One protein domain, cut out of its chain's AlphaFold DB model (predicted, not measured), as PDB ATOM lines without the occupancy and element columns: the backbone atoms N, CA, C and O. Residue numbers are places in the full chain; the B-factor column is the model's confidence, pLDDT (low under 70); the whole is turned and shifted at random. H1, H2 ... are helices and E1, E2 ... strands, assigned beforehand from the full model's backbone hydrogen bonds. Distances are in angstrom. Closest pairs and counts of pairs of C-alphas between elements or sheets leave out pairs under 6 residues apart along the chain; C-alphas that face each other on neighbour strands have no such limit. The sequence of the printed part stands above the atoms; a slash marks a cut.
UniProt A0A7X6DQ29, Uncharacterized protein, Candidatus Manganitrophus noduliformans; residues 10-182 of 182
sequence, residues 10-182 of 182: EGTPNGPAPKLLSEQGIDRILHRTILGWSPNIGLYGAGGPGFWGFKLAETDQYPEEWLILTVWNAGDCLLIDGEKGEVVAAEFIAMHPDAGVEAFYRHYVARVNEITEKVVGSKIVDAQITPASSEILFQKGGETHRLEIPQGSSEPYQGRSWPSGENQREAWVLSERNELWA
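Overview. This is residues 10 to 182 of the 182 residues of an uncharacterized protein of Candidatus Manganitrophus noduliformans (UniProt A0A7X6DQ29). Two antiparallel sheets, E1 E2 E3 E7 and E4 E5 E6, stand partly face to face as a loose, open sandwich, with H1 by the E7 edge of the first and the last turns of H4 near both E1 and the E5 E6 side of the second. From there H4 reaches away from the sheets as a long arm, with H3 near its far end. The printed part has 173 residues, with four named helices and seven named strands in the order H1 E1 E2 E3 H2 H3 H4 E4 E5 E6 E7; the class is mixed, helices and strands, and under half of the residues are in named elements. The whole is compact, with a radius of gyration of the C-alphas of 16.1 A and spans of 53 by 41 by 29 A.

Along the chain. H1 is residues 21 to 24, with C-alpha 21 at (292.199, 276.469, 230.226). E1, residues 34 to 41, bends by 76 degrees at residue 38; E2 is residues 51 to 56 and E3 residues 65 to 69. H2, residues 74 to 77, and H3, residues 89 to 95, precede H4, residues 101 to 119, which is 27.0 A long and begins at C-alpha 101 (266.272, 279.695, 203.207). E4, residues 123 to 129, is 17.3 A long, E5, residues 134 to 140, 20.1 A, and E6, residues 143 to 149, 20.2 A. E7, residues 172 to 175, ends at C-alpha 175 (293.771, 283.198, 223.021).

Arrangement. The strongly twisted sheet runs E1 E2 E3 E7, and E1 E2 E3 is a meander, each strand the antiparallel neighbour of the one before. Within hydrogen-bond range are N 38 and O 53 at 2.9 A, N 54 and O 67 at 2.8 A, and N 68 and O 173 at 2.8 A. H1 is on this sheet, over none of its strands; the closest C-alphas of H1 and E7 are those of Leu 21 and Val 173, 5.1 A. E4 E5 E6 is a second meander, with N 125 and O 137 at 2.9 A and N 136 and O 147 at 2.9 A. H4 only grazes both sheets; its Val 119 and Ile 34 of E1 have C-alphas 6.6 A apart. H2 only grazes both sheets too. H3 and H4 only just touch, with 3 pairs of C-alphas within 8 A, the closest those of Phe 92 and Phe 104, 6.6 A. Every O i to N i+4 pair is within range in H3 and H4; H1 and H2 are too short for one.

Size, cuts and confidence. The C-alphas farthest apart, of Asp 60 and Asp 98, are 53.2 A apart. The printed part has no cut; H2 to H3 and E6 to E7 are long links. Confidence is under 70 in residues 10 to 16, 42 to 50, 152 to 165 and 178 to 182.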
ATOM      1  N   GLU A  10     297.054 279.783 217.153       61.56
ATOM      2  CA  GLU A  10     296.674 281.192 217.037       61.56
ATOM      3  C   GLU A  10     297.253 281.793 215.759       61.56
ATOM      4  O   GLU A  10     298.462 281.705 215.540       61.56
ATOM      5  N   GLY A  11     296.420 282.459 214.952       62.03
ATOM      6  CA  GLY A  11     296.887 283.217 213.786       62.03
ATOM      7  C   GLY A  11     297.841 282.447 212.857       62.03
ATOM      8  O   GLY A  11     297.796 281.226 212.761       62.03
ATOM      9  N   THR A  12     298.688 283.168 212.119       53.53
ATOM     10  CA  THR A  12     299.655 282.607 211.153       53.53
ATOM     11  C   THR A  12     300.366 281.329 211.653       53.53
ATOM     12  O   THR A  12     300.599 281.208 212.849       53.53
ATOM     13  N   PRO A  13     300.807 280.397 210.773       58.22
ATOM     14  CA  PRO A  13     301.295 279.048 211.139       58.22
ATOM     15  C   PRO A  13     302.371 278.933 212.243       58.22
ATOM     16  O   PRO A  13     302.636 277.828 212.721       58.22
ATOM     17  N   ASN A  14     302.985 280.055 212.636       60.66
ATOM     18  CA  ASN A  14     304.047 280.184 213.633       60.66
ATOM     19  C   ASN A  14     303.687 281.137 214.802       60.66
ATOM     20  O   ASN A  14     304.589 281.611 215.492       60.66
ATOM     21  N   GLY A  15     302.409 281.481 214.995       62.47
ATOM     22  CA  GLY A  15     301.936 282.228 216.162       62.47
ATOM     23  C   GLY A  15     302.039 281.417 217.463       62.47
ATOM     24  O   GLY A  15     302.251 280.200 217.418       62.47
ATOM     25  N   PRO A  16     301.933 282.069 218.637       66.94
ATOM     26  CA  PRO A  16     301.896 281.355 219.911       66.94
ATOM     27  C   PRO A  16     300.706 280.385 219.942       66.94
ATOM     28  O   PRO A  16     299.644 280.674 219.409       66.94
ATOM     29  N   ALA A  17     300.866 279.209 220.542       74.06
ATOM     30  CA  ALA A  17     299.742 278.287 220.674       74.06
ATOM     31  C   ALA A  17     298.715 278.838 221.687       74.06
ATOM     32  O   ALA A  17     299.128 279.398 222.711       74.06
ATOM     33  N   PRO A  18     297.404 278.653 221.452       84.25
ATOM     34  CA  PRO A  18     296.376 278.898 222.454       84.25
ATOM     35  C   PRO A  18     296.675 278.092 223.716       84.25
ATOM     36  O   PRO A  18     297.193 276.976 223.656       84.25
ATOM     37  N   LYS A  19     296.361 278.671 224.873       89.56
ATOM     38  CA  LYS A  19     296.682 278.081 226.178       89.56
ATOM     39  C   LYS A  19     295.504 277.231 226.637       89.56
ATOM     40  O   LYS A  19     294.383 277.730 226.662       89.56
ATOM     41  N   LEU A  20     295.728 275.982 227.039       91.19
ATOM     42  CA  LEU A  20     294.658 275.139 227.581       91.19
ATOM     43  C   LEU A  20     294.125 275.731 228.890       91.19
ATOM     44  O   LEU A  20     294.892 275.947 229.829       91.19
ATOM     45  N   LEU A  21     292.810 275.941 228.998       95.06
ATOM     46  CA  LEU A  21     292.199 276.469 230.226       95.06
ATOM     47  C   LEU A  21     292.482 275.557 231.429       95.06
ATOM     48  O   LEU A  21     292.731 276.037 232.531       95.06
ATOM     49  N   SER A  22     292.514 274.241 231.212       94.56
ATOM     50  CA  SER A  22     292.832 273.255 232.248       94.56
ATOM     51  C   SER A  22     294.248 273.384 232.819       94.56
ATOM     52  O   SER A  22     294.460 273.027 233.975       94.56
ATOM     53  N   GLU A  23     295.193 273.937 232.056       94.69
ATOM     54  CA  GLU A  23     296.554 274.231 232.518       94.69
ATOM     55  C   GLU A  23     296.664 275.619 233.158       94.69
ATOM     56  O   GLU A  23     297.505 275.833 234.028       94.69
ATOM     57  N   GLN A  24     295.830 276.572 232.725       95.56
ATOM     58  CA  GLN A  24     295.829 277.935 233.265       95.56
ATOM     59  C   GLN A  24     295.009 278.079 234.557       95.56
ATOM     60  O   GLN A  24     295.209 279.041 235.295       95.56
ATOM     61  N   GLY A  25     294.102 277.137 234.826       95.88
ATOM     62  CA  GLY A  25     293.192 277.161 235.967       95.88
ATOM     63  C   GLY A  25     291.884 277.900 235.673       95.88
ATOM     64  O   GLY A  25     291.855 278.894 234.949       95.88
ATOM     65  N   ILE A  26     290.787 277.414 236.265       96.25
ATOM     66  CA  ILE A  26     289.438 277.983 236.092       96.25
ATOM     67  C   ILE A  26     289.360 279.437 236.574       96.25
ATOM     68  O   ILE A  26     288.677 280.246 235.949       96.25
ATOM     69  N   ASP A  27     290.124 279.803 237.605       96.06
ATOM     70  CA  ASP A  27     290.177 281.174 238.132       96.06
ATOM     71  C   ASP A  27     290.511 282.219 237.053       96.06
ATOM     72  O   ASP A  27     290.092 283.369 237.161       96.06
ATOM     73  N   ARG A  28     291.174 281.816 235.955       96.75
ATOM     74  CA  ARG A  28     291.490 282.694 234.820       96.75
ATOM     75  C   ARG A  28     290.268 283.270 234.098       96.75
ATOM     76  O   ARG A  28     290.382 284.297 233.424       96.75
ATOM     77  N   ILE A  29     289.115 282.609 234.198       97.81
ATOM     78  CA  ILE A  29     287.873 283.053 233.548       97.81
ATOM     79  C   ILE A  29     286.848 283.603 234.543       97.81
ATOM     80  O   ILE A  29     285.949 284.339 234.136       97.81
ATOM     81  N   LEU A  30     286.983 283.289 235.834       97.94
ATOM     82  CA  LEU A  30     286.028 283.710 236.855       97.94
ATOM     83  C   LEU A  30     286.020 285.232 237.043       97.94
ATOM     84  O   LEU A  30     287.037 285.915 236.953       97.94
ATOM     85  N   HIS A  31     284.831 285.763 237.312       97.38
ATOM     86  CA  HIS A  31     284.522 287.176 237.556       97.38
ATOM     87  C   HIS A  31     284.786 288.137 236.391       97.38
ATOM     88  O   HIS A  31     284.562 289.346 236.528       97.38
ATOM     89  N   ARG A  32     285.192 287.617 235.230       98.06
ATOM     90  CA  ARG A  32     285.425 288.408 234.022       98.06
ATOM     91  C   ARG A  32     284.117 288.682 233.293       98.06
ATOM     92  O   ARG A  32     283.241 287.822 233.202       98.06
ATOM     93  N   THR A  33     283.997 289.900 232.771       98.44
ATOM     94  CA  THR A  33     282.862 290.312 231.942       98.44
ATOM     95  C   THR A  33     283.022 289.766 230.526       98.44
ATOM     96  O   THR A  33     284.100 289.875 229.944       98.44
ATOM     97  N   ILE A  34     281.950 289.238 229.943       98.12
ATOM     98  CA  ILE A  34     281.899 288.847 228.533       98.12
ATOM     99  C   ILE A  34     281.624 290.098 227.689       98.12
ATOM    100  O   ILE A  34     280.554 290.698 227.774       98.12
ATOM    101  N   LEU A  35     282.590 290.505 226.869       96.94
ATOM    102  CA  LEU A  35     282.495 291.671 225.982       96.94
ATOM    103  C   LEU A  35     281.782 291.357 224.665       96.94
ATOM    104  O   LEU A  35     281.228 292.242 224.019       96.94
ATOM    105  N   GLY A  36     281.817 290.094 224.257       94.81
ATOM    106  CA  GLY A  36     281.267 289.617 223.002       94.81
ATOM    107  C   GLY A  36     281.367 288.103 222.923       94.81
ATOM    108  O   GLY A  36     281.974 287.459 223.778       94.81
ATOM    109  N   TRP A  37     280.782 287.531 221.886       93.06
ATOM    110  CA  TRP A  37     280.883 286.109 221.601       93.06
ATOM    111  C   TRP A  37     280.826 285.894 220.094       93.06
ATOM    112  O   TRP A  37     280.458 286.802 219.344       93.06
ATOM    113  N   SER A  38     281.220 284.712 219.648       88.62
ATOM    114  CA  SER A  38     281.067 284.330 218.253       88.62
ATOM    115  C   SER A  38     280.807 282.828 218.143       88.62
ATOM    116  O   SER A  38     281.500 282.045 218.799       88.62
ATOM    117  N   PRO A  39     279.850 282.411 217.294       83.50
ATOM    118  CA  PRO A  39     279.679 281.010 216.929       83.50
ATOM    119  C   PRO A  39     280.750 280.521 215.937       83.50
ATOM    120  O   PRO A  39     280.737 279.357 215.553       83.50
ATOM    121  N   ASN A  40     281.636 281.411 215.473       79.31
ATOM    122  CA  ASN A  40     282.645 281.132 214.457       79.31
ATOM    123  C   ASN A  40     283.877 282.047 214.632       79.31
ATOM    124  O   ASN A  40     284.030 283.076 213.970       79.31
ATOM    125  N   ILE A  41     284.728 281.715 215.597       76.12
ATOM    126  CA  ILE A  41     286.039 282.309 215.837       76.12
ATOM    127  C   ILE A  41     287.050 281.500 215.035       76.12
ATOM    128  O   ILE A  41     287.265 280.319 215.301       76.12
ATOM    129  N   GLY A  42     287.693 282.139 214.063       69.56
ATOM    130  CA  GLY A  42     288.712 281.483 213.250       69.56
ATOM    131  C   GLY A  42     288.156 280.527 212.195       69.56
ATOM    132  O   GLY A  42     286.965 280.511 211.900       69.56
ATOM    133  N   LEU A  43     289.047 279.750 211.580       60.91
ATOM    134  CA  LEU A  43     288.702 278.849 210.483       60.91
ATOM    135  C   LEU A  43     289.157 277.426 210.787       60.91
ATOM    136  O   LEU A  43     290.290 277.181 211.203       60.91
ATOM    137  N   TYR A  44     288.293 276.469 210.468       62.84
ATOM    138  CA  TYR A  44     288.740 275.107 210.222       62.84
ATOM    139  C   TYR A  44     289.437 275.077 208.860       62.84
ATOM    140  O   TYR A  44     288.852 275.525 207.871       62.84
ATOM    141  N   GLY A  45     290.635 274.486 208.761       53.53
ATOM    142  CA  GLY A  45     291.351 274.295 207.487       53.53
ATOM    143  C   GLY A  45     290.568 273.532 206.396       53.53
ATOM    144  O   GLY A  45     291.050 273.384 205.278       53.53
ATOM    145  N   ALA A  46     289.349 273.068 206.702       52.84
ATOM    146  CA  ALA A  46     288.403 272.406 205.807       52.84
ATOM    147  C   ALA A  46     287.225 273.294 205.325       52.84
ATOM    148  O   ALA A  46     286.303 272.771 204.702       52.84
ATOM    149  N   GLY A  47     287.216 274.607 205.604       45.66
ATOM    150  CA  GLY A  47     286.234 275.550 205.037       45.66
ATOM    151  C   GLY A  47     284.815 275.506 205.633       45.66
ATOM    152  O   GLY A  47     283.874 275.946 204.980       45.66
ATOM    153  N   GLY A  48     284.646 274.964 206.846       49.19
ATOM    154  CA  GLY A  48     283.376 274.952 207.596       49.19
ATOM    155  C   GLY A  48     283.289 276.042 208.681       49.19
ATOM    156  O   GLY A  48     284.308 276.676 208.966       49.19
ATOM    157  N   PRO A  49     282.104 276.258 209.297       52.91
ATOM    158  CA  PRO A  49     281.929 277.222 210.392       52.91
ATOM    159  C   PRO A  49     282.850 276.850 211.552       52.91
ATOM    160  O   PRO A  49     282.858 275.678 211.891       52.91
ATOM    161  N   GLY A  50     283.640 277.800 212.064       65.44
ATOM    162  CA  GLY A  50     284.797 277.657 212.961       65.44
ATOM    163  C   GLY A  50     284.502 277.350 214.435       65.44
ATOM    164  O   GLY A  50     283.606 276.573 214.763       65.44
ATOM    165  N   PHE A  51     285.328 277.892 215.334       79.12
ATOM    166  CA  PHE A  51     285.249 277.623 216.774       79.12
ATOM    167  C   PHE A  51     284.192 278.486 217.470       79.12
ATOM    168  O   PHE A  51     283.880 279.579 217.017       79.12
ATOM    169  N   TRP A  52     283.665 278.038 218.604       87.75
ATOM    170  CA  TRP A  52     282.689 278.810 219.379       87.75
ATOM    171  C   TRP A  52     283.376 279.463 220.581       87.75
ATOM    172  O   TRP A  52     284.209 278.816 221.211       87.75
ATOM    173  N   GLY A  53     283.067 280.708 220.947       91.62
ATOM    174  CA  GLY A  53     283.696 281.282 222.141       91.62
ATOM    175  C   GLY A  53     283.255 282.673 222.567       91.62
ATOM    176  O   GLY A  53     282.460 283.345 221.909       91.62
ATOM    177  N   PHE A  54     283.833 283.104 223.686       94.62
ATOM    178  CA  PHE A  54     283.552 284.348 224.389       94.62
ATOM    179  C   PHE A  54     284.779 285.238 224.459       94.62
ATOM    180  O   PHE A  54     285.865 284.774 224.798       94.62
ATOM    181  N   LYS A  55     284.596 286.535 224.225       95.44
ATOM    182  CA  LYS A  55     285.627 287.532 224.478       95.44
ATOM    183  C   LYS A  55     285.525 288.015 225.918       95.44
ATOM    184  O   LYS A  55     284.498 288.568 226.308       95.44
ATOM    185  N   LEU A  56     286.577 287.809 226.696       97.62
ATOM    186  CA  LEU A  56     286.643 288.148 228.111       97.62
ATOM    187  C   LEU A  56     287.353 289.487 228.308       97.62
ATOM    188  O   LEU A  56     288.422 289.723 227.747       97.62
ATOM    189  N   ALA A  57     286.778 290.343 229.147       97.50
ATOM    190  CA  ALA A  57     287.348 291.636 229.500       97.50
ATOM    191  C   ALA A  57     288.681 291.499 230.242       97.50
ATOM    192  O   ALA A  57     288.893 290.533 230.980       97.50
ATOM    193  N   GLU A  58     289.558 292.483 230.064       97.12
ATOM    194  CA  GLU A  58     290.782 292.643 230.851       97.12
ATOM    195  C   GLU A  58     290.481 292.816 232.352       97.12
ATOM    196  O   GLU A  58     289.440 293.346 232.751       97.12
ATOM    197  N   THR A  59     291.415 292.358 233.184       95.94
ATOM    198  CA  THR A  59     291.465 292.566 234.636       95.94
ATOM    199  C   THR A  59     292.905 292.879 235.047       95.94
ATOM    200  O   THR A  59     293.826 292.656 234.267       95.94
ATOM    201  N   ASP A  60     293.133 293.274 236.300       95.12
ATOM    202  CA  ASP A  60     294.491 293.495 236.828       95.12
ATOM    203  C   ASP A  60     295.398 292.248 236.741       95.12
ATOM    204  O   ASP A  60     296.622 292.363 236.792       95.12
ATOM    205  N   GLN A  61     294.811 291.049 236.642       95.06
ATOM    206  CA  GLN A  61     295.534 289.772 236.617       95.06
ATOM    207  C   GLN A  61     295.657 289.165 235.215       95.06
ATOM    208  O   GLN A  61     296.598 288.413 234.958       95.06
ATOM    209  N   TYR A  62     294.712 289.459 234.321       95.31
ATOM    210  CA  TYR A  62     294.566 288.766 233.040       95.31
ATOM    211  C   TYR A  62     294.234 289.741 231.905       95.31
ATOM    212  O   TYR A  62     293.331 290.566 232.075       95.31
ATOM    213  N   PRO A  63     294.895 289.618 230.739       94.50
ATOM    214  CA  PRO A  63     294.640 290.480 229.587       94.50
ATOM    215  C   PRO A  63     293.272 290.189 228.971       94.50
ATOM    216  O   PRO A  63     292.725 289.103 229.159       94.50
ATOM    217  N   GLU A  64     292.739 291.120 228.179       94.81
ATOM    218  CA  GLU A  64     291.617 290.828 227.277       94.81
ATOM    219  C   GLU A  64     291.980 289.651 226.356       94.81
ATOM    220  O   GLU A  64     292.996 289.674 225.666       94.81
ATOM    221  N   GLU A  65     291.156 288.606 226.351       93.50
ATOM    222  CA  GLU A  65     291.418 287.386 225.581       93.50
ATOM    223  C   GLU A  65     290.115 286.631 225.308       93.50
ATOM    224  O   GLU A  65     289.080 286.888 225.921       93.50
ATOM    225  N   TRP A  66     290.149 285.696 224.373       92.94
ATOM    226  CA  TRP A  66     289.046 284.803 224.070       92.94
ATOM    227  C   TRP A  66     289.136 283.515 224.874       92.94
ATOM    228  O   TRP A  66     290.192 282.895 224.914       92.94
ATOM    229  N   LEU A  67     288.006 283.073 225.421       94.19
ATOM    230  CA  LEU A  67     287.755 281.696 225.831       94.19
ATOM    231  C   LEU A  67     287.069 280.966 224.677       94.19
ATOM    232  O   LEU A  67     285.980 281.361 224.261       94.19
ATOM    233  N   ILE A  68     287.696 279.913 224.160       90.50
ATOM    234  CA  ILE A  68     287.285 279.267 222.914       90.50
ATOM    235  C   ILE A  68     287.110 277.767 223.125       90.50
ATOM    236  O   ILE A  68     287.966 277.109 223.711       90.50
ATOM    237  N   LEU A  69     286.006 277.241 222.607       88.94
ATOM    238  CA  LEU A  69     285.691 275.827 222.522       88.94
ATOM    239  C   LEU A  69     286.168 275.273 221.173       88.94
ATOM    240  O   LEU A  69     285.627 275.606 220.114       88.94
ATOM    241  N   THR A  70     287.175 274.403 221.211       85.00
ATOM    242  CA  THR A  70     287.912 273.907 220.040       85.00
ATOM    243  C   THR A  70     287.316 272.641 219.432       85.00
ATOM    244  O   THR A  70     288.019 271.706 219.041       85.00
ATOM    245  N   VAL A  71     285.987 272.602 219.359       80.12
ATOM    246  CA  VAL A  71     285.228 271.413 218.963       80.12
ATOM    247  C   VAL A  71     284.525 271.657 217.650       80.12
ATOM    248  O   VAL A  71     283.774 272.621 217.490       80.12
ATOM    249  N   TRP A  72     284.727 270.731 216.716       73.94
ATOM    250  CA  TRP A  72     284.031 270.779 215.443       73.94
ATOM    251  C   TRP A  72     282.514 270.735 215.651       73.94
ATOM    252  O   TRP A  72     282.000 269.781 216.232       73.94
ATOM    253  N   ASN A  73     281.805 271.731 215.107       72.94
ATOM    254  CA  ASN A  73     280.349 271.866 215.240       72.94
ATOM    255  C   ASN A  73     279.883 272.074 216.695       72.94
ATOM    256  O   ASN A  73     278.846 271.549 217.091       72.94
ATOM    257  N   ALA A  74     280.662 272.815 217.492       76.69
ATOM    258  CA  ALA A  74     280.420 273.033 218.919       76.69
ATOM    259  C   ALA A  74     278.998 273.525 219.254       76.69
ATOM    260  O   ALA A  74     278.439 273.146 220.280       76.69
ATOM    261  N   GLY A  75     278.387 274.329 218.378       76.12
ATOM    262  CA  GLY A  75     277.028 274.837 218.568       76.12
ATOM    263  C   GLY A  75     275.947 273.754 218.697       76.12
ATOM    264  O   GLY A  75     274.908 274.002 219.305       76.12
ATOM    265  N   ASP A  76     276.206 272.550 218.182       76.06
ATOM    266  CA  ASP A  76     275.285 271.407 218.221       76.06
ATOM    267  C   ASP A  76     275.396 270.584 219.517       76.06
ATOM    268  O   ASP A  76     274.465 269.877 219.890       76.06
ATOM    269  N   CYS A  77     276.525 270.683 220.229       78.12
ATOM    270  CA  CYS A  77     276.746 269.960 221.487       78.12
ATOM    271  C   CYS A  77     276.601 270.833 222.740       78.12
ATOM    272  O   CYS A  77     276.582 270.291 223.846       78.12
ATOM    273  N   LEU A  78     276.495 272.155 222.577       87.19
ATOM    274  CA  LEU A  78     276.335 273.094 223.680       87.19
ATOM    275  C   LEU A  78     274.878 273.527 223.847       87.19
ATOM    276  O   LEU A  78     274.141 273.708 222.873       87.19
ATOM    277  N   LEU A  79     274.490 273.747 225.097       91.19
ATOM    278  CA  LEU A  79     273.199 274.297 225.479       91.19
ATOM    279  C   LEU A  79     273.400 275.633 226.200       91.19
ATOM    280  O   LEU A  79     274.312 275.769 227.013       91.19
ATOM    281  N   ILE A  80     272.527 276.598 225.921       93.12
ATOM    282  CA  ILE A  80     272.337 277.835 226.680       93.12
ATOM    283  C   ILE A  80     270.950 277.764 227.312       93.12
ATOM    284  O   ILE A  80     269.954 277.706 226.589       93.12
ATOM    285  N   ASP A  81     270.893 277.739 228.643       94.44
ATOM    286  CA  ASP A  81     269.665 277.559 229.433       94.44
ATOM    287  C   ASP A  81     268.841 276.323 229.004       94.44
ATOM    288  O   ASP A  81     267.613 276.342 228.996       94.44
ATOM    289  N   GLY A  82     269.527 275.237 228.628       90.69
ATOM    290  CA  GLY A  82     268.908 273.985 228.173       90.69
ATOM    291  C   GLY A  82     268.528 273.940 226.687       90.69
ATOM    292  O   GLY A  82     268.085 272.897 226.209       90.69
ATOM    293  N   GLU A  83     268.735 275.021 225.932       89.12
ATOM    294  CA  GLU A  83     268.434 275.098 224.497       89.12
ATOM    295  C   GLU A  83     269.708 275.133 223.638       89.12
ATOM    296  O   GLU A  83     270.712 275.710 224.045       89.12
ATOM    297  N   LYS A  84     269.686 274.586 222.412       84.88
ATOM    298  CA  LYS A  84     270.885 274.486 221.550       84.88
ATOM    299  C   LYS A  84     271.584 275.831 221.308       84.88
ATOM    300  O   LYS A  84     270.941 276.847 221.050       84.88
ATOM    301  N   GLY A  85     272.914 275.833 221.350       81.38
ATOM    302  CA  GLY A  85     273.737 277.006 221.045       81.38
ATOM    303  C   GLY A  85     273.681 277.462 219.592       81.38
ATOM    304  O   GLY A  85     273.862 278.643 219.303       81.38
ATOM    305  N   GLU A  86     273.420 276.530 218.681       79.62
ATOM    306  CA  GLU A  86     273.299 276.782 217.252       79.62
ATOM    307  C   GLU A  86     272.140 275.982 216.656       79.62
ATOM    308  O   GLU A  86     271.820 274.878 217.094       79.62
ATOM    309  N   VAL A  87     271.512 276.553 215.628       76.81
ATOM    310  CA  VAL A  87     270.472 275.883 214.846       76.81
ATOM    311  C   VAL A  87     271.111 275.321 213.583       76.81
ATOM    312  O   VAL A  87     271.555 276.072 212.711       76.81
ATOM    313  N   VAL A  88     271.106 273.998 213.448       77.75
ATOM    314  CA  VAL A  88     271.619 273.326 212.254       77.75
ATOM    315  C   VAL A  88     270.610 273.474 211.112       77.75
ATOM    316  O   VAL A  88     269.450 273.078 211.229       77.75
ATOM    317  N   ALA A  89     271.053 274.004 209.967       78.12
ATOM    318  CA  ALA A  89     270.185 274.246 208.808       78.12
ATOM    319  C   ALA A  89     269.417 272.996 208.354       78.12
ATOM    320  O   ALA A  89     268.235 273.079 208.029       78.12
ATOM    321  N   ALA A  90     270.070 271.831 208.365       77.75
ATOM    322  CA  ALA A  90     269.442 270.564 207.996       77.75
ATOM    323  C   ALA A  90     268.270 270.193 208.923       77.75
ATOM    324  O   ALA A  90     267.238 269.738 208.436       77.75
ATOM    325  N   GLU A  91     268.397 270.435 210.232       79.19
ATOM    326  CA  GLU A  91     267.331 270.174 211.210       79.19
ATOM    327  C   GLU A  91     266.154 271.123 210.996       79.19
ATOM    328  O   GLU A  91     265.002 270.691 210.944       79.19
ATOM    329  N   PHE A  92     266.445 272.411 210.796       84.88
ATOM    330  CA  PHE A  92     265.415 273.402 210.505       84.88
ATOM    331  C   PHE A  92     264.629 273.036 209.239       84.88
ATOM    332  O   PHE A  92     263.401 273.045 209.255       84.88
ATOM    333  N   ILE A  93     265.322 272.663 208.158       84.62
ATOM    334  CA  ILE A  93     264.690 272.262 206.893       84.62
ATOM    335  C   ILE A  93     263.840 270.998 207.079       84.62
ATOM    336  O   ILE A  93     262.744 270.918 206.534       84.62
ATOM    337  N   ALA A  94     264.304 270.022 207.864       85.56
ATOM    338  CA  ALA A  94     263.540 268.806 208.130       85.56
ATOM    339  C   ALA A  94     262.242 269.079 208.914       85.56
ATOM    340  O   ALA A  94     261.216 268.459 208.636       85.56
ATOM    341  N   MET A  95     262.273 270.011 209.873       85.75
ATOM    342  CA  MET A  95     261.094 270.414 210.657       85.75
ATOM    343  C   MET A  95     260.168 271.374 209.901       85.75
ATOM    344  O   MET A  95     258.974 271.448 210.191       85.75
ATOM    345  N   HIS A  96     260.711 272.101 208.925       87.25
ATOM    346  CA  HIS A  96     260.002 273.106 208.147       87.25
ATOM    347  C   HIS A  96     260.259 272.906 206.642       87.25
ATOM    348  O   HIS A  96     260.883 273.761 206.011       87.25
ATOM    349  N   PRO A  97     259.775 271.803 206.038       86.44
ATOM    350  CA  PRO A  97     260.100 271.443 204.652       86.44
ATOM    351  C   PRO A  97     259.630 272.481 203.623       86.44
ATOM    352  O   PRO A  97     260.241 272.622 202.566       86.44
ATOM    353  N   ASP A  98     258.581 273.238 203.952       92.00
ATOM    354  CA  ASP A  98     258.038 274.305 203.106       92.00
ATOM    355  C   ASP A  98     258.667 275.682 203.393       92.00
ATOM    356  O   ASP A  98     258.359 276.673 202.726       92.00
ATOM    357  N   ALA A  99     259.533 275.780 204.406       84.94
ATOM    358  CA  ALA A  99     260.188 277.026 204.756       84.94
ATOM    359  C   ALA A  99     261.416 277.257 203.867       84.94
ATOM    360  O   ALA A  99     262.328 276.437 203.779       84.94
ATOM    361  N   GLY A 100     261.455 278.414 203.209       86.75
ATOM    362  CA  GLY A 100     262.609 278.822 202.415       86.75
ATOM    363  C   GLY A 100     263.832 279.169 203.268       86.75
ATOM    364  O   GLY A 100     263.743 279.396 204.476       86.75
ATOM    365  N   VAL A 101     264.979 279.314 202.604       86.06
ATOM    366  CA  VAL A 101     266.272 279.695 203.207       86.06
ATOM    367  C   VAL A 101     266.178 280.964 204.071       86.06
ATOM    368  O   VAL A 101     266.816 281.059 205.116       86.06
ATOM    369  N   GLU A 102     265.340 281.929 203.690       89.81
ATOM    370  CA  GLU A 102     265.118 283.140 204.489       89.81
ATOM    371  C   GLU A 102     264.526 282.862 205.874       89.81
ATOM    372  O   GLU A 102     264.854 283.555 206.838       89.81
ATOM    373  N   ALA A 103     263.635 281.876 205.988       90.44
ATOM    374  CA  ALA A 103     263.030 281.520 207.264       90.44
ATOM    375  C   ALA A 103     264.074 280.913 208.208       90.44
ATOM    376  O   ALA A 103     264.102 281.279 209.382       90.44
ATOM    377  N   PHE A 104     264.976 280.081 207.674       89.69
ATOM    378  CA  PHE A 104     266.126 279.579 208.422       89.69
ATOM    379  C   PHE A 104     267.001 280.729 208.929       89.69
ATOM    380  O   PHE A 104     267.262 280.806 210.125       89.69
ATOM    381  N   TYR A 105     267.396 281.669 208.061       89.19
ATOM    382  CA  TYR A 105     268.233 282.796 208.487       89.19
ATOM    383  C   TYR A 105     267.553 283.679 209.536       89.19
ATOM    384  O   TYR A 105     268.209 284.098 210.486       89.19
ATOM    385  N   ARG A 106     266.243 283.935 209.412       91.19
ATOM    386  CA  ARG A 106     265.490 284.666 210.445       91.19
ATOM    387  C   ARG A 106     265.525 283.938 211.786       91.19
ATOM    388  O   ARG A 106     265.742 284.577 212.810       91.19
ATOM    389  N   HIS A 107     265.345 282.620 211.775       90.50
ATOM    390  CA  HIS A 107     265.392 281.805 212.984       90.50
ATOM    391  C   HIS A 107     266.804 281.749 213.594       90.50
ATOM    392  O   HIS A 107     266.965 281.955 214.793       90.50
ATOM    393  N   TYR A 108     267.837 281.578 212.765       89.44
ATOM    394  CA  TYR A 108     269.239 281.621 213.184       89.44
ATOM    395  C   TYR A 108     269.602 282.964 213.834       89.44
ATOM    396  O   TYR A 108     270.149 282.991 214.934       89.44
ATOM    397  N   VAL A 109     269.249 284.087 213.198       90.88
ATOM    398  CA  VAL A 109     269.506 285.432 213.740       90.88
ATOM    399  C   VAL A 109     268.755 285.655 215.051       90.88
ATOM    400  O   VAL A 109     269.326 286.220 215.980       90.88
ATOM    401  N   ALA A 110     267.507 285.191 215.158       92.56
ATOM    402  CA  ALA A 110     266.755 285.273 216.408       92.56
ATOM    403  C   ALA A 110     267.482 284.541 217.545       92.56
ATOM    404  O   ALA A 110     267.650 285.114 218.619       92.56
ATOM    405  N   ARG A 111     267.998 283.331 217.283       91.50
ATOM    406  CA  ARG A 111     268.768 282.574 218.276       91.50
ATOM    407  C   ARG A 111     270.081 283.264 218.653       91.50
ATOM    408  O   ARG A 111     270.416 283.345 219.831       91.50
ATOM    409  N   VAL A 112     270.811 283.806 217.676       91.19
ATOM    410  CA  VAL A 112     272.039 284.579 217.935       91.19
ATOM    411  C   VAL A 112     271.745 285.808 218.799       91.19
ATOM    412  O   VAL A 112     272.490 286.086 219.739       91.19
ATOM    413  N   ASN A 113     270.660 286.534 218.524       94.25
ATOM    414  CA  ASN A 113     270.270 287.702 219.315       94.25
ATOM    415  C   ASN A 113     269.905 287.313 220.749       94.25
ATOM    416  O   ASN A 113     270.396 287.938 221.684       94.25
ATOM    417  N   GLU A 114     269.127 286.247 220.925       94.62
ATOM    418  CA  GLU A 114     268.755 285.739 222.246       94.62
ATOM    419  C   GLU A 114     269.990 285.376 223.086       94.62
ATOM    420  O   GLU A 114     270.130 285.828 224.223       94.62
ATOM    421  N   ILE A 115     270.937 284.619 222.518       93.88
ATOM    422  CA  ILE A 115     272.190 284.285 223.210       93.88
ATOM    423  C   ILE A 115     272.972 285.565 223.523       93.88
ATOM    424  O   ILE A 115     273.457 285.727 224.639       93.88
ATOM    425  N   THR A 116     273.060 286.501 222.571       94.94
ATOM    426  CA  THR A 116     273.753 287.786 222.758       94.94
ATOM    427  C   THR A 116     273.198 288.566 223.948       94.94
ATOM    428  O   THR A 116     273.978 289.071 224.759       94.94
ATOM    429  N   GLU A 117     271.874 288.644 224.082       95.06
ATOM    430  CA  GLU A 117     271.207 289.339 225.185       95.06
ATOM    431  C   GLU A 117     271.545 288.727 226.549       95.06
ATOM    432  O   GLU A 117     271.788 289.474 227.504       95.06
ATOM    433  N   LYS A 118     271.645 287.395 226.617       94.75
ATOM    434  CA  LYS A 118     271.991 286.644 227.832       94.75
ATOM    435  C   LYS A 118     273.469 286.778 228.210       94.75
ATOM    436  O   LYS A 118     273.799 287.007 229.374       94.75
ATOM    437  N   VAL A 119     274.375 286.660 227.236       95.31
ATOM    438  CA  VAL A 119     275.818 286.513 227.507       95.31
ATOM    439  C   VAL A 119     276.581 287.836 227.502       95.31
ATOM    440  O   VAL A 119     277.442 288.041 228.354       95.31
ATOM    441  N   VAL A 120     276.297 288.767 226.586       97.38
ATOM    442  CA  VAL A 120     277.116 289.983 226.455       97.38
ATOM    443  C   VAL A 120     276.831 290.944 227.608       97.38
ATOM    444  O   VAL A 120     275.681 291.282 227.905       97.38
ATOM    445  N   GLY A 121     277.897 291.391 228.267       98.00
ATOM    446  CA  GLY A 121     277.860 292.204 229.482       98.00
ATOM    447  C   GLY A 121     277.620 291.405 230.766       98.00
ATOM    448  O   GLY A 121     277.588 292.003 231.841       98.00
ATOM    449  N   SER A 122     277.453 290.082 230.680       98.19
ATOM    450  CA  SER A 122     277.387 289.212 231.856       98.19
ATOM    451  C   SER A 122     278.778 288.978 232.453       98.19
ATOM    452  O   SER A 122     279.793 289.167 231.780       98.19
ATOM    453  N   LYS A 123     278.830 288.561 233.721       98.31
ATOM    454  CA  LYS A 123     280.060 288.087 234.370       98.31
ATOM    455  C   LYS A 123     280.020 286.583 234.547       98.31
ATOM    456  O   LYS A 123     279.007 286.072 235.010       98.31
ATOM    457  N   ILE A 124     281.130 285.902 234.278       98.38
ATOM    458  CA  ILE A 124     281.283 284.491 234.650       98.38
ATOM    459  C   ILE A 124     281.382 284.415 236.177       98.38
ATOM    460  O   ILE A 124     282.231 285.074 236.777       98.38
ATOM    461  N   VAL A 125     280.499 283.658 236.820       98.12
ATOM    462  CA  VAL A 125     280.428 283.565 238.291       98.12
ATOM    463  C   VAL A 125     280.817 282.195 238.822       98.12
ATOM    464  O   VAL A 125     281.255 282.107 239.964       98.12
ATOM    465  N   ASP A 126     280.698 281.161 237.995       98.25
ATOM    466  CA  ASP A 126     281.159 279.809 238.295       98.25
ATOM    467  C   ASP A 126     281.494 279.080 236.989       98.25
ATOM    468  O   ASP A 126     280.970 279.421 235.922       98.25
ATOM    469  N   ALA A 127     282.370 278.086 237.070       98.00
ATOM    470  CA  ALA A 127     282.673 277.202 235.958       98.00
ATOM    471  C   ALA A 127     283.183 275.845 236.452       98.00
ATOM    472  O   ALA A 127     284.083 275.751 237.288       98.00
ATOM    473  N   GLN A 128     282.651 274.775 235.868       96.44
ATOM    474  CA  GLN A 128     283.027 273.403 236.172       96.44
ATOM    475  C   GLN A 128     283.306 272.651 234.877       96.44
ATOM    476  O   GLN A 128     282.405 272.352 234.099       96.44
ATOM    477  N   ILE A 129     284.578 272.323 234.646       94.81
ATOM    478  CA  ILE A 129     285.009 271.580 233.459       94.81
ATOM    479  C   ILE A 129     285.602 270.242 233.899       94.81
ATOM    480  O   ILE A 129     286.680 270.139 234.502       94.81
ATOM    481  N   THR A 130     284.872 269.179 233.593       92.69
ATOM    482  CA  THR A 130     285.267 267.795 233.851       92.69
ATOM    483  C   THR A 130     285.672 267.125 232.540       92.69
ATOM    484  O   THR A 130     285.454 267.678 231.466       92.69
ATOM    485  N   PRO A 131     286.256 265.917 232.568       90.06
ATOM    486  CA  PRO A 131     286.504 265.197 231.328       90.06
ATOM    487  C   PRO A 131     285.236 264.862 230.537       90.06
ATOM    488  O   PRO A 131     285.328 264.635 229.337       90.06
ATOM    489  N   ALA A 132     284.070 264.832 231.190       86.94
ATOM    490  CA  ALA A 132     282.820 264.375 230.595       86.94
ATOM    491  C   ALA A 132     281.781 265.485 230.378       86.94
ATOM    492  O   ALA A 132     280.796 265.235 229.691       86.94
ATOM    493  N   SER A 133     281.970 266.666 230.965       90.31
ATOM    494  CA  SER A 133     281.017 267.775 230.916       90.31
ATOM    495  C   SER A 133     281.696 269.127 231.112       90.31
ATOM    496  O   SER A 133     282.760 269.216 231.729       90.31
ATOM    497  N   SER A 134     281.039 270.179 230.636       93.69
ATOM    498  CA  SER A 134     281.417 271.570 230.870       93.69
ATOM    499  C   SER A 134     280.183 272.324 231.333       93.69
ATOM    500  O   SER A 134     279.132 272.188 230.720       93.69
ATOM    501  N   GLU A 135     280.309 273.125 232.379       96.38
ATOM    502  CA  GLU A 135     279.294 274.071 232.827       96.38
ATOM    503  C   GLU A 135     279.971 275.420 233.072       96.38
ATOM    504  O   GLU A 135     281.033 275.480 233.692       96.38
ATOM    505  N   ILE A 136     279.378 276.498 232.565       97.94
ATOM    506  CA  ILE A 136     279.807 277.872 232.832       97.94
ATOM    507  C   ILE A 136     278.560 278.673 233.182       97.94
ATOM    508  O   ILE A 136     277.618 278.741 232.390       97.94
ATOM    509  N   LEU A 137     278.564 279.289 234.361       98.31
ATOM    510  CA  LEU A 137     277.483 280.148 234.824       98.31
ATOM    511  C   LEU A 137     277.863 281.606 234.615       98.31
ATOM    512  O   LEU A 137     278.936 282.053 235.034       98.31
ATOM    513  N   PHE A 138     276.956 282.361 234.009       97.19
ATOM    514  CA  PHE A 138     277.100 283.797 233.823       97.19
ATOM    515  C   PHE A 138     275.925 284.540 234.450       97.19
ATOM    516  O   PHE A 138     274.788 284.077 234.424       97.19
ATOM    517  N   GLN A 139     276.210 285.703 235.033       98.12
ATOM    518  CA  GLN A 139     275.226 286.526 235.723       98.12
ATOM    519  C   GLN A 139     275.112 287.911 235.083       98.12
ATOM    520  O   GLN A 139     276.122 288.582 234.844       98.12
ATOM    521  N   LYS A 140     273.876 288.362 234.854       95.81
ATOM    522  CA  LYS A 140     273.554 289.694 234.324       95.81
ATOM    523  C   LYS A 140     272.232 290.178 234.908       95.81
ATOM    524  O   LYS A 140     271.250 289.456 234.904       95.81
ATOM    525  N   GLY A 141     272.198 291.400 235.442       92.31
ATOM    526  CA  GLY A 141     270.945 292.001 235.929       92.31
ATOM    527  C   GLY A 141     270.231 291.229 237.053       92.31
ATOM    528  O   GLY A 141     269.040 291.428 237.245       92.31
ATOM    529  N   GLY A 142     270.936 290.363 237.789       92.50
ATOM    530  CA  GLY A 142     270.346 289.483 238.807       92.50
ATOM    531  C   GLY A 142     269.874 288.125 238.277       92.50
ATOM    532  O   GLY A 142     269.594 287.243 239.084       92.50
ATOM    533  N   GLU A 143     269.858 287.928 236.959       96.69
ATOM    534  CA  GLU A 143     269.591 286.641 236.316       96.69
ATOM    535  C   GLU A 143     270.884 285.837 236.166       96.69
ATOM    536  O   GLU A 143     271.966 286.399 235.963       96.69
ATOM    537  N   THR A 144     270.761 284.516 236.276       97.75
ATOM    538  CA  THR A 144     271.840 283.560 236.031       97.75
ATOM    539  C   THR A 144     271.467 282.718 234.828       97.75
ATOM    540  O   THR A 144     270.403 282.105 234.808       97.75
ATOM    541  N   HIS A 145     272.374 282.667 233.865       97.44
ATOM    542  CA  HIS A 145     272.274 281.830 232.686       97.44
ATOM    543  C   HIS A 145     273.383 280.785 232.708       97.44
ATOM    544  O   HIS A 145     274.440 280.979 233.324       97.44
ATOM    545  N   ARG A 146     273.136 279.676 232.021       97.19
ATOM    546  CA  ARG A 146     274.028 278.521 232.012       97.19
ATOM    547  C   ARG A 146     274.409 278.153 230.591       97.19
ATOM    548  O   ARG A 146     273.535 277.895 229.769       97.19
ATOM    549  N   LEU A 147     275.712 278.049 230.340       95.62
ATOM    550  CA  LEU A 147     276.241 277.250 229.244       95.62
ATOM    551  C   LEU A 147     276.574 275.866 229.771       95.62
ATOM    552  O   LEU A 147     277.263 275.746 230.782       95.62
ATOM    553  N   GLU A 148     276.146 274.834 229.059       93.19
ATOM    554  CA  GLU A 148     276.494 273.462 229.400       93.19
ATOM    555  C   GLU A 148     276.797 272.607 228.170       93.19
ATOM    556  O   GLU A 148     276.164 272.724 227.123       93.19
ATOM    557  N   ILE A 149     277.766 271.711 228.329       89.81
ATOM    558  CA  ILE A 149     277.986 270.548 227.475       89.81
ATOM    559  C   ILE A 149     277.739 269.343 228.392       89.81
ATOM    560  O   ILE A 149     278.613 269.004 229.201       89.81
ATOM    561  N   PRO A 150     276.541 268.735 228.356       85.19
ATOM    562  CA  PRO A 150     276.137 267.750 229.351       85.19
ATOM    563  C   PRO A 150     276.928 266.444 229.235       85.19
ATOM    564  O   PRO A 150     277.371 266.037 228.156       85.19
ATOM    565  N   GLN A 151     277.059 265.745 230.367       76.75
ATOM    566  CA  GLN A 151     277.608 264.394 230.388       76.75
ATOM    567  C   GLN A 151     276.720 263.464 229.567       76.75
ATOM    568  O   GLN A 151     275.515 263.392 229.786       76.75
ATOM    569  N   GLY A 152     277.327 262.702 228.659       61.41
ATOM    570  CA  GLY A 152     276.565 261.750 227.865       61.41
ATOM    571  C   GLY A 152     275.563 262.449 226.954       61.41
ATOM    572  O   GLY A 152     274.435 261.981 226.820       61.41
ATOM    573  N   SER A 153     275.991 263.494 226.234       54.16
ATOM    574  CA  SER A 153     275.334 263.973 225.003       54.16
ATOM    575  C   SER A 153     275.310 262.892 223.888       54.16
ATOM    576  O   SER A 153     275.490 263.180 222.709       54.16
ATOM    577  N   SER A 154     275.196 261.620 224.277       38.06
ATOM    578  CA  SER A 154     275.064 260.388 223.517       38.06
ATOM    579  C   SER A 154     273.628 260.114 223.083       38.06
ATOM    580  O   SER A 154     273.407 259.137 222.374       38.06
ATOM    581  N   GLU A 155     272.658 260.942 223.476       39.53
ATOM    582  CA  GLU A 155     271.358 260.966 222.807       39.53
ATOM    583  C   GLU A 155     271.540 261.670 221.454       39.53
ATOM    584  O   GLU A 155     271.886 262.854 221.415       39.53
ATOM    585  N   PRO A 156     271.362 260.962 220.326       37.50
ATOM    586  CA  PRO A 156     271.480 261.563 219.017       37.50
ATOM    587  C   PRO A 156     270.224 262.397 218.777       37.50
ATOM    588  O   PRO A 156     269.269 261.924 218.166       37.50
ATOM    589  N   TYR A 157     270.224 263.663 219.184       43.06
ATOM    590  CA  TYR A 157     269.354 264.625 218.513       43.06
ATOM    591  C   TYR A 157     269.975 264.906 217.137       43.06
ATOM    592  O   TYR A 157     270.764 265.817 216.953       43.06
ATOM    593  N   GLN A 158     269.700 263.975 216.215       42.06
ATOM    594  CA  GLN A 158     269.994 263.985 214.777       42.06
ATOM    595  C   GLN A 158     271.449 264.234 214.327       42.06
ATOM    596  O   GLN A 158     271.695 264.815 213.272       42.06
ATOM    597  N   GLY A 159     272.419 263.603 215.000       43.25
ATOM    598  CA  GLY A 159     273.554 263.022 214.265       43.25
ATOM    599  C   GLY A 159     274.968 263.418 214.673       43.25
ATOM    600  O   GLY A 159     275.902 262.930 214.030       43.25
ATOM    601  N   ARG A 160     275.175 264.207 215.734       48.56
ATOM    602  CA  ARG A 160     276.503 264.339 216.360       48.56
ATOM    603  C   ARG A 160     276.408 264.407 217.876       48.56
ATOM    604  O   ARG A 160     275.907 265.362 218.444       48.56
ATOM    605  N   SER A 161     276.932 263.378 218.529       51.16
ATOM    606  CA  SER A 161     277.258 263.413 219.949       51.16
ATOM    607  C   SER A 161     278.658 263.992 220.142       51.16
ATOM    608  O   SER A 161     279.521 263.823 219.272       51.16
ATOM    609  N   TRP A 162     278.919 264.616 221.299       62.31
ATOM    610  CA  TRP A 162     280.291 264.706 221.796       62.31
ATOM    611  C   TRP A 162     280.875 263.286 221.782       62.31
ATOM    612  O   TRP A 162     280.308 262.395 222.425       62.31
ATOM    613  N   PRO A 163     281.937 263.019 221.007       58.62
ATOM    614  CA  PRO A 163     282.382 261.654 220.800       58.62
ATOM    615  C   PRO A 163     282.791 261.009 222.119       58.62
ATOM    616  O   PRO A 163     283.478 261.608 222.948       58.62
ATOM    617  N   SER A 164     282.387 259.753 222.303       54.81
ATOM    618  CA  SER A 164     282.756 258.970 223.477       54.81
ATOM    619  C   SER A 164     284.282 258.909 223.623       54.81
ATOM    620  O   SER A 164     284.958 258.377 222.740       54.81
ATOM    621  N   GLY A 165     284.807 259.423 224.739       60.62
ATOM    622  CA  GLY A 165     286.234 259.388 225.078       60.62
ATOM    623  C   GLY A 165     287.004 260.698 224.872       60.62
ATOM    624  O   GLY A 165     288.161 260.758 225.272       60.62
ATOM    625  N   GLU A 166     286.390 261.736 224.298       74.75
ATOM    626  CA  GLU A 166     287.008 263.066 224.180       74.75
ATOM    627  C   GLU A 166     286.928 263.818 225.522       74.75
ATOM    628  O   GLU A 166     285.846 263.979 226.091       74.75
ATOM    629  N   ASN A 167     288.074 264.286 226.019       85.56
ATOM    630  CA  ASN A 167     288.212 264.953 227.312       85.56
ATOM    631  C   ASN A 167     287.863 266.443 227.191       85.56
ATOM    632  O   ASN A 167     288.641 267.219 226.639       85.56
ATOM    633  N   GLN A 168     286.731 266.878 227.751       87.75
ATOM    634  CA  GLN A 168     286.302 268.278 227.600       87.75
ATOM    635  C   GLN A 168     287.266 269.301 228.224       87.75
ATOM    636  O   GLN A 168     287.286 270.457 227.808       87.75
ATOM    637  N   ARG A 169     288.142 268.888 229.151       89.25
ATOM    638  CA  ARG A 169     289.204 269.759 229.693       89.25
ATOM    639  C   ARG A 169     290.240 270.183 228.655       89.25
ATOM    640  O   ARG A 169     290.942 271.168 228.880       89.25
ATOM    641  N   GLU A 170     290.357 269.434 227.566       88.06
ATOM    642  CA  GLU A 170     291.285 269.710 226.465       88.06
ATOM    643  C   GLU A 170     290.643 270.563 225.364       88.06
ATOM    644  O   GLU A 170     291.333 271.033 224.466       88.06
ATOM    645  N   ALA A 171     289.327 270.776 225.431       88.06
ATOM    646  CA  ALA A 171     288.573 271.480 224.402       88.06
ATOM    647  C   ALA A 171     288.457 272.990 224.644       88.06
ATOM    648  O   ALA A 171     288.059 273.720 223.745       88.06
ATOM    649  N   TRP A 172     288.762 273.473 225.847       91.88
ATOM    650  CA  TRP A 172     288.693 274.896 226.165       91.88
ATOM    651  C   TRP A 172     290.085 275.510 226.157       91.88
ATOM    652  O   TRP A 172     290.965 275.098 226.920       91.88
ATOM    653  N   VAL A 173     290.271 276.525 225.319       91.38
ATOM    654  CA  VAL A 173     291.531 277.257 225.183       91.38
ATOM    655  C   VAL A 173     291.334 278.750 225.384       91.38
ATOM    656  O   VAL A 173     290.229 279.278 225.269       91.38
ATOM    657  N   LEU A 174     292.440 279.428 225.658       92.12
ATOM    658  CA  LEU A 174     292.529 280.867 225.805       92.12
ATOM    659  C   LEU A 174     293.444 281.446 224.727       92.12
ATOM    660  O   LEU A 174     294.536 280.916 224.496       92.12
ATOM    661  N   SER A 175     293.005 282.522 224.075       89.06
ATOM    662  CA  SER A 175     293.771 283.198 223.021       89.06
ATOM    663  C   SER A 175     293.639 284.713 223.099       89.06
ATOM    664  O   SER A 175     292.541 285.257 223.114       89.06
ATOM    665  N   GLU A 176     294.768 285.413 223.090       86.38
ATOM    666  CA  GLU A 176     294.812 286.880 223.170       86.38
ATOM    667  C   GLU A 176     294.482 287.542 221.815       86.38
ATOM    668  O   GLU A 176     294.251 288.749 221.740       86.38
ATOM    669  N   ARG A 177     294.412 286.763 220.724       75.12
ATOM    670  CA  ARG A 177     294.073 287.253 219.380       75.12
ATOM    671  C   ARG A 177     292.661 286.882 218.957       75.12
ATOM    672  O   ARG A 177     292.072 285.908 219.402       75.12
ATOM    673  N   ASN A 178     292.136 287.657 218.011       67.06
ATOM    674  CA  ASN A 178     290.808 287.452 217.428       67.06
ATOM    675  C   ASN A 178     290.776 286.363 216.330       67.06
ATOM    676  O   ASN A 178     289.878 286.386 215.491       67.06
ATOM    677  N   GLU A 179     291.749 285.444 216.279       67.81
ATOM    678  CA  GLU A 179     291.834 284.419 215.229       67.81
ATOM    679  C   GLU A 179     292.508 283.119 215.699       67.81
ATOM    680  O   GLU A 179     293.596 283.138 216.276       67.81
ATOM    681  N   LEU A 180     291.884 281.984 215.371       69.06
ATOM    682  CA  LEU A 180     292.436 280.636 215.525       69.06
ATOM    683  C   LEU A 180     292.377 279.863 214.199       69.06
ATOM    684  O   LEU A 180     291.501 280.102 213.365       69.06
ATOM    685  N   TRP A 181     293.268 278.887 214.046       63.75
ATOM    686  CA  TRP A 181     293.308 277.934 212.937       63.75
ATOM    687  C   TRP A 181     293.412 276.515 213.493       63.75
ATOM    688  O   TRP A 181     294.148 276.293 214.452       63.75
ATOM    689  N   ALA A 182     292.673 275.575 212.911       59.50
ATOM    690  CA  ALA A 182     292.773 274.142 213.212       59.50
ATOM    691  C   ALA A 182     293.683 273.404 212.228       59.50
ATOM    692  O   ALA A 182     293.602 273.734 211.019       59.50
TER     693      ALA A 182